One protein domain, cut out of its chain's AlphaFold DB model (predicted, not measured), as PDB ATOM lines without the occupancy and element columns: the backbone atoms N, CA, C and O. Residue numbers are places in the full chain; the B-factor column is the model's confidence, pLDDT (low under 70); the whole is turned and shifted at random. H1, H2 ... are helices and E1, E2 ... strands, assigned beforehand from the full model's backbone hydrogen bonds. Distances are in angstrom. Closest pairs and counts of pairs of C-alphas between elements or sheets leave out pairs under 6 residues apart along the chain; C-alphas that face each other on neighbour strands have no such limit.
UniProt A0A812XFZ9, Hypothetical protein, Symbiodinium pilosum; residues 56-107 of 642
ATOM      1  N   PRO A  56      39.138   6.797 -47.685       77.31
ATOM      2  CA  PRO A  56      38.840   6.169 -46.404       77.31
ATOM      3  C   PRO A  56      38.738   4.645 -46.501       77.31
ATOM      4  O   PRO A  56      38.694   3.993 -45.459       77.31
ATOM      5  N   CYS A  57      38.713   4.071 -47.709       84.06
ATOM      6  CA  CYS A  57      38.882   2.639 -47.881       84.06
ATOM      7  C   CYS A  57      40.378   2.308 -47.859       84.06
ATOM      8  O   CYS A  57      41.106   2.717 -48.766       84.06
ATOM      9  N   PRO A  58      40.875   1.609 -46.819       70.12
ATOM     10  CA  PRO A  58      42.271   1.194 -46.785       70.12
ATOM     11  C   PRO A  58      42.586   0.333 -48.015       70.12
ATOM     12  O   PRO A  58      41.683  -0.205 -48.658       70.12
ATOM     13  N   SER A  59      43.874   0.144 -48.320       81.19
ATOM     14  CA  SER A  59      44.351  -0.874 -49.266       81.19
ATOM     15  C   SER A  59      44.113  -2.284 -48.702       81.19
ATOM     16  O   SER A  59      45.053  -3.040 -48.467       81.19
ATOM     17  N   ALA A  60      42.854  -2.587 -48.393       88.31
ATOM     18  CA  ALA A  60      42.385  -3.832 -47.836       88.31
ATOM     19  C   ALA A  60      42.650  -4.933 -48.853       88.31
ATOM     20  O   ALA A  60      42.223  -4.860 -50.007       88.31
ATOM     21  N   THR A  61      43.368  -5.950 -48.403       90.19
ATOM     22  CA  THR A  61      43.685  -7.132 -49.208       90.19
ATOM     23  C   THR A  61      42.661  -8.241 -49.002       90.19
ATOM     24  O   THR A  61      42.628  -9.206 -49.767       90.19
ATOM     25  N   THR A  62      41.784  -8.083 -48.007       92.62
ATOM     26  CA  THR A  62      40.697  -9.010 -47.700       92.62
ATOM     27  C   THR A  62      39.359  -8.289 -47.545       92.62
ATOM     28  O   THR A  62      39.293  -7.113 -47.179       92.62
ATOM     29  N   ALA A  63      38.267  -9.019 -47.771       91.44
ATOM     30  CA  ALA A  63      36.920  -8.491 -47.589       91.44
ATOM     31  C   ALA A  63      36.639  -8.064 -46.139       91.44
ATOM     32  O   ALA A  63      35.917  -7.096 -45.924       91.44
ATOM     33  N   CYS A  64      37.251  -8.718 -45.145       90.50
ATOM     34  CA  CYS A  64      37.106  -8.319 -43.745       90.50
ATOM     35  C   CYS A  64      37.834  -7.027 -43.392       90.50
ATOM     36  O   CYS A  64      37.293  -6.208 -42.654       90.50
ATOM     37  N   GLU A  65      39.026  -6.807 -43.944       91.75
ATOM     38  CA  GLU A  65      39.698  -5.513 -43.813       91.75
ATOM     39  C   GLU A  65      38.880  -4.402 -44.478       91.75
ATOM     40  O   GLU A  65      38.783  -3.300 -43.945       91.75
ATOM     41  N   CYS A  66      38.240  -4.708 -45.612       93.50
ATOM     42  CA  CYS A  66      37.357  -3.772 -46.299       93.50
ATOM     43  C   CYS A  66      36.101  -3.447 -45.471       93.50
ATOM     44  O   CYS A  66      35.659  -2.301 -45.456       93.50
ATOM     45  N   ALA A  67      35.574  -4.423 -44.722       90.69
ATOM     46  CA  ALA A  67      34.369  -4.273 -43.900       90.69
ATOM     47  C   ALA A  67      34.548  -3.311 -42.722       90.69
ATOM     48  O   ALA A  67      33.573  -2.767 -42.210       90.69
ATOM     49  N   ALA A  68      35.791  -3.087 -42.289       88.31
ATOM     50  CA  ALA A  68      36.094  -2.104 -41.255       88.31
ATOM     51  C   ALA A  68      35.846  -0.656 -41.730       88.31
ATOM     52  O   ALA A  68      35.676   0.245 -40.907       88.31
ATOM     53  N   GLY A  69      35.818  -0.420 -43.047       89.06
ATOM     54  CA  GLY A  69      35.511   0.878 -43.635       89.06
ATOM     55  C   GLY A  69      34.005   1.085 -43.789       89.06
ATOM     56  O   GLY A  69      33.366   0.434 -44.609       89.06
ATOM     57  N   LEU A  70      33.440   2.053 -43.060       86.25
ATOM     58  CA  LEU A  70      31.991   2.316 -43.051       86.25
ATOM     59  C   LEU A  70      31.393   2.620 -44.434       86.25
ATOM     60  O   LEU A  70      30.197   2.435 -44.612       86.25
ATOM     61  N   VAL A  71      32.189   3.097 -45.395       92.12
ATOM     62  CA  VAL A  71      31.736   3.501 -46.744       92.12
ATOM     63  C   VAL A  71      32.293   2.618 -47.865       92.12
ATOM     64  O   VAL A  71      32.300   3.016 -49.031       92.12
ATOM     65  N   CYS A  72      32.789   1.432 -47.518       92.25
ATOM     66  CA  CYS A  72      33.516   0.560 -48.431       92.25
ATOM     67  C   CYS A  72      32.698  -0.674 -48.824       92.25
ATOM     68  O   CYS A  72      31.926  -1.205 -48.029       92.25
ATOM     69  N   VAL A  73      32.882  -1.148 -50.057       92.94
ATOM     70  CA  VAL A  73      32.299  -2.400 -50.553       92.94
ATOM     71  C   VAL A  73      33.385  -3.294 -51.139       92.94
ATOM     72  O   VAL A  73      34.315  -2.817 -51.789       92.94
ATOM     73  N   TRP A  74      33.262  -4.605 -50.933       94.38
ATOM     74  CA  TRP A  74      34.146  -5.587 -51.555       94.38
ATOM     75  C   TRP A  74      33.582  -6.043 -52.895       94.38
ATOM     76  O   TRP A  74      32.483  -6.593 -52.955       94.38
ATOM     77  N   LYS A  75      34.346  -5.854 -53.973       90.69
ATOM     78  CA  LYS A  75      34.028  -6.395 -55.299       90.69
ATOM     79  C   LYS A  75      34.853  -7.664 -55.540       90.69
ATOM     80  O   LYS A  75      36.049  -7.540 -55.816       90.69
ATOM     81  N   PRO A  76      34.267  -8.871 -55.421       87.69
ATOM     82  CA  PRO A  76      35.006 -10.114 -55.616       87.69
ATOM     83  C   PRO A  76      35.396 -10.321 -57.087       87.69
ATOM     84  O   PRO A  76      34.657  -9.949 -57.999       87.69
ATOM     85  N   TYR A  77      36.549 -10.950 -57.324       85.31
ATOM     86  CA  TYR A  77      36.959 -11.410 -58.656       85.31
ATOM     87  C   TYR A  77      36.480 -12.844 -58.917       85.31
ATOM     88  O   TYR A  77      36.417 -13.659 -58.000       85.31
ATOM     89  N   ALA A  78      36.227 -13.188 -60.185       66.38
ATOM     90  CA  ALA A  78      35.767 -14.526 -60.585       66.38
ATOM     91  C   ALA A  78      36.746 -15.663 -60.218       66.38
ATOM     92  O   ALA A  78      36.328 -16.796 -60.015       66.38
ATOM     93  N   GLN A  79      38.041 -15.359 -60.111       74.56
ATOM     94  CA  GLN A  79      39.109 -16.307 -59.764       74.56
ATOM     95  C   GLN A  79      39.509 -16.287 -58.276       74.56
ATOM     96  O   GLN A  79      40.545 -16.839 -57.910       74.56
ATOM     97  N   GLY A  80      38.706 -15.646 -57.421       82.12
ATOM     98  CA  GLY A  80      39.008 -15.447 -56.004       82.12
ATOM     99  C   GLY A  80      39.738 -14.129 -55.718       82.12
ATOM    100  O   GLY A  80      40.366 -13.531 -56.593       82.12
ATOM    101  N   GLY A  81      39.621 -13.652 -54.476       88.25
ATOM    102  CA  GLY A  81      40.052 -12.306 -54.074       88.25
ATOM    103  C   GLY A  81      39.035 -11.219 -54.446       88.25
ATOM    104  O   GLY A  81      37.879 -11.512 -54.751       88.25
ATOM    105  N   GLY A  82      39.447  -9.952 -54.397       91.12
ATOM    106  CA  GLY A  82      38.606  -8.802 -54.736       91.12
ATOM    107  C   GLY A  82      39.311  -7.469 -54.496       91.12
ATOM    108  O   GLY A  82      40.474  -7.441 -54.099       91.12
ATOM    109  N   VAL A  83      38.601  -6.372 -54.761       94.25
ATOM    110  CA  VAL A  83      39.062  -5.006 -54.479       94.25
ATOM    111  C   VAL A  83      38.064  -4.287 -53.581       94.25
ATOM    112  O   VAL A  83      36.851  -4.433 -53.741       94.25
ATOM    113  N   CYS A  84      38.588  -3.520 -52.630       94.19
ATOM    114  CA  CYS A  84      37.801  -2.653 -51.768       94.19
ATOM    115  C   CYS A  84      37.576  -1.304 -52.460       94.19
ATOM    116  O   CYS A  84      38.542  -0.648 -52.845       94.19
ATOM    117  N   GLU A  85      36.321  -0.897 -52.635       94.06
ATOM    118  CA  GLU A  85      35.957   0.347 -53.321       94.06
ATOM    119  C   GLU A  85      35.063   1.218 -52.441       94.06
ATOM    120  O   GLU A  85      34.130   0.732 -51.799       94.06
ATOM    121  N   ASN A  86      35.341   2.518 -52.429       91.38
ATOM    122  CA  ASN A  86      34.551   3.506 -51.711       91.38
ATOM    123  C   ASN A  86      33.291   3.872 -52.496       91.38
ATOM    124  O   ASN A  86      33.377   4.414 -53.599       91.38
ATOM    125  N   ILE A  87      32.123   3.618 -51.913       91.62
ATOM    126  CA  ILE A  87      30.826   3.920 -52.534       91.62
ATOM    127  C   ILE A  87      30.160   5.175 -51.951       91.62
ATOM    128  O   ILE A  87      29.069   5.545 -52.377       91.62
ATOM    129  N   GLY A  88      30.792   5.844 -50.979       86.00
ATOM    130  CA  GLY A  88      30.303   7.086 -50.364       86.00
ATOM    131  C   GLY A  88      29.063   6.936 -49.470       86.00
ATOM    132  O   GLY A  88      28.636   7.906 -48.846       86.00
ATOM    133  N   THR A  89      28.499   5.734 -49.374       85.50
ATOM    134  CA  THR A  89      27.356   5.376 -48.524       85.50
ATOM    135  C   THR A  89      27.693   4.160 -47.679       85.50
ATOM    136  O   THR A  89      28.633   3.439 -48.000       85.50
ATOM    137  N   GLN A  90      26.920   3.913 -46.618       84.12
ATOM    138  CA  GLN A  90      27.170   2.794 -45.716       84.12
ATOM    139  C   GLN A  90      27.117   1.459 -46.479       84.12
ATOM    140  O   GLN A  90      26.052   1.046 -46.936       84.12
ATOM    141  N   GLY A  91      28.280   0.844 -46.689       77.94
ATOM    142  CA  GLY A  91      28.423  -0.414 -47.413       77.94
ATOM    143  C   GLY A  91      28.368  -1.575 -46.435       77.94
ATOM    144  O   GLY A  91      29.115  -1.592 -45.462       77.94
ATOM    145  N   ALA A  92      27.476  -2.535 -46.666       78.31
ATOM    146  CA  ALA A  92      27.542  -3.828 -45.997       78.31
ATOM    147  C   ALA A  92      28.257  -4.797 -46.937       78.31
ATOM    148  O   ALA A  92      27.878  -4.932 -48.103       78.31
ATOM    149  N   ILE A  93      29.307  -5.446 -46.446       86.00
ATOM    150  CA  ILE A  93      29.949  -6.536 -47.173       86.00
ATOM    151  C   ILE A  93      29.176  -7.801 -46.850       86.00
ATOM    152  O   ILE A  93      28.790  -8.014 -45.702       86.00
ATOM    153  N   ASP A  94      28.944  -8.634 -47.859       78.06
ATOM    154  CA  ASP A  94      28.252  -9.903 -47.675       78.06
ATOM    155  C   ASP A  94      28.896 -10.701 -46.524       78.06
ATOM    156  O   ASP A  94      30.120 -10.868 -46.478       78.06
ATOM    157  N   CYS A  95      28.078 -11.180 -45.583       78.12
ATOM    158  CA  CYS A  95      28.532 -11.986 -44.452       78.12
ATOM    159  C   CYS A  95      29.304 -13.237 -44.889       78.12
ATOM    160  O   CYS A  95      30.145 -13.723 -44.135       78.12
ATOM    161  N   PHE A  96      29.073 -13.721 -46.115       74.62
ATOM    162  CA  PHE A  96      29.877 -14.761 -46.754       74.62
ATOM    163  C   PHE A  96      31.360 -14.380 -46.868       74.62
ATOM    164  O   PHE A  96      32.244 -15.189 -46.593       74.62
ATOM    165  N   LEU A  97      31.640 -13.139 -47.268       81.75
ATOM    166  CA  LEU A  97      32.993 -12.644 -47.517       81.75
ATOM    167  C   LEU A  97      33.672 -12.159 -46.233       81.75
ATOM    168  O   LEU A  97      34.893 -12.260 -46.111       81.75
ATOM    169  N   CYS A  98      32.896 -11.643 -45.274       85.94
ATOM    170  CA  CYS A  98      33.396 -11.349 -43.938       85.94
ATOM    171  C   CYS A  98      32.397 -11.702 -42.821       85.94
ATOM    172  O   CYS A  98      31.593 -10.853 -42.419       85.94
ATOM    173  N   PRO A  99      32.494 -12.911 -42.240       76.19
ATOM    174  CA  PRO A  99      31.581 -13.354 -41.187       76.19
ATOM    175  C   PRO A  99      31.837 -12.684 -39.828       76.19
ATOM    176  O   PRO A  99      31.008 -12.789 -38.931       76.19
ATOM    177  N   GLN A 100      32.965 -11.985 -39.658       80.62
ATOM    178  CA  GLN A 100      33.308 -11.305 -38.402       80.62
ATOM    179  C   GLN A 100      32.609  -9.953 -38.204       80.62
ATOM    180  O   GLN A 100      32.792  -9.324 -37.164       80.62
ATOM    181  N   GLN A 101      31.823  -9.484 -39.177       83.38
ATOM    182  CA  GLN A 101      31.086  -8.232 -39.022       83.38
ATOM    183  C   GLN A 101      30.033  -8.369 -37.913       83.38
ATOM    184  O   GLN A 101      29.360  -9.392 -37.795       83.38
ATOM    185  N   GLU A 102      29.856  -7.317 -37.115       77.38
ATOM    186  CA  GLU A 102      28.962  -7.322 -35.949       77.38
ATOM    187  C   GLU A 102      27.505  -7.669 -36.317       77.38
ATOM    188  O   GLU A 102      26.819  -8.364 -35.571       77.38
ATOM    189  N   HIS A 103      27.054  -7.278 -37.515       75.88
ATOM    190  CA  HIS A 103      25.726  -7.622 -38.036       75.88
ATOM    191  C   HIS A 103      25.615  -9.061 -38.570       75.88
ATOM    192  O   HIS A 103      24.507  -9.567 -38.720       75.88
ATOM    193  N   CYS A 104      26.738  -9.726 -38.848       73.00
ATOM    194  CA  CYS A 104      26.770 -11.125 -39.277       73.00
ATOM    195  C   CYS A 104      26.726 -12.091 -38.089       73.00
ATOM    196  O   CYS A 104      26.264 -13.221 -38.233       73.00
ATOM    197  N   ALA A 105      27.125 -11.638 -36.895       63.31
ATOM    198  CA  ALA A 105      27.107 -12.436 -35.670       63.31
ATOM    199  C   ALA A 105      25.693 -12.854 -35.206       63.31
ATOM    200  O   ALA A 105      25.563 -13.677 -34.301       63.31
ATOM    201  N   THR A 106      24.626 -12.313 -35.806       63.69
ATOM    202  CA  THR A 106      23.229 -12.594 -35.431       63.69
ATOM    203  C   THR A 106      22.473 -13.478 -36.422       63.69
ATOM    204  O   THR A 106      21.355 -13.900 -36.108       63.69
ATOM    205  N   ILE A 107      23.055 -13.829 -37.578       62.16
ATOM    206  CA  ILE A 107      22.434 -14.795 -38.492       62.16
ATOM    207  C   ILE A 107      22.674 -16.192 -37.925       62.16
ATOM    208  O   ILE A 107      23.658 -16.869 -38.208       62.16
TER     209      ILE A 107
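AT A GLANCE: This is residues 56 to 107 of the 642 residues of the protein "Hypothetical protein" of Symbiodinium pilosum (UniProt A0A812XFZ9). What is the shape? With little regular structure, it is a two-stranded antiparallel hairpin, E1 - E2, with the short helix H1 over one face and a long unnamed stretch, residues 87 to 107, ending off to one side. What is its make-up? The printed part has 52 residues, 15 of them in named elements, class mixed, in the order H1, E1, E2. It is compact, radius of gyration of the C-alphas 10.2 A, and flat, spanning 26 by 26 by 14 A.

HOW THE PARTS SIT: How do the strands pair? E1, residues 72 to 76, and E2, residues 82 to 86, are an antiparallel hairpin, with 155 degrees between their directions. N 73 and O 85 are 2.9 A apart, within hydrogen-bond range. Where is the helix? The closest C-alphas of H1, residues 63 to 67, and E1 are those of Ala 63 and Trp 74, 5.6 A apart; for H1 and E2, those of Cys 66 and Cys 84, 5.6 A. In H1 every O i to N i+4 pair is within hydrogen-bond range.

IN THESE COORDINATES: Where does H1 begin? C-alpha 63 is at (36.920, -8.491, -47.589). How long are the strands? E1 measures 13.0 A, and E2 measures 13.3 A, ending with C-alpha 86 at (34.551, 3.506, -51.711).

THE WHOLE: How large is it? The two C-alphas farthest apart, of Gln 79 and Thr 106, are 29.3 A apart. Is it whole? The printed part has no cut, and both links are tight. Where is confidence low? Residue 78 and residues 105 to 107 are under 70.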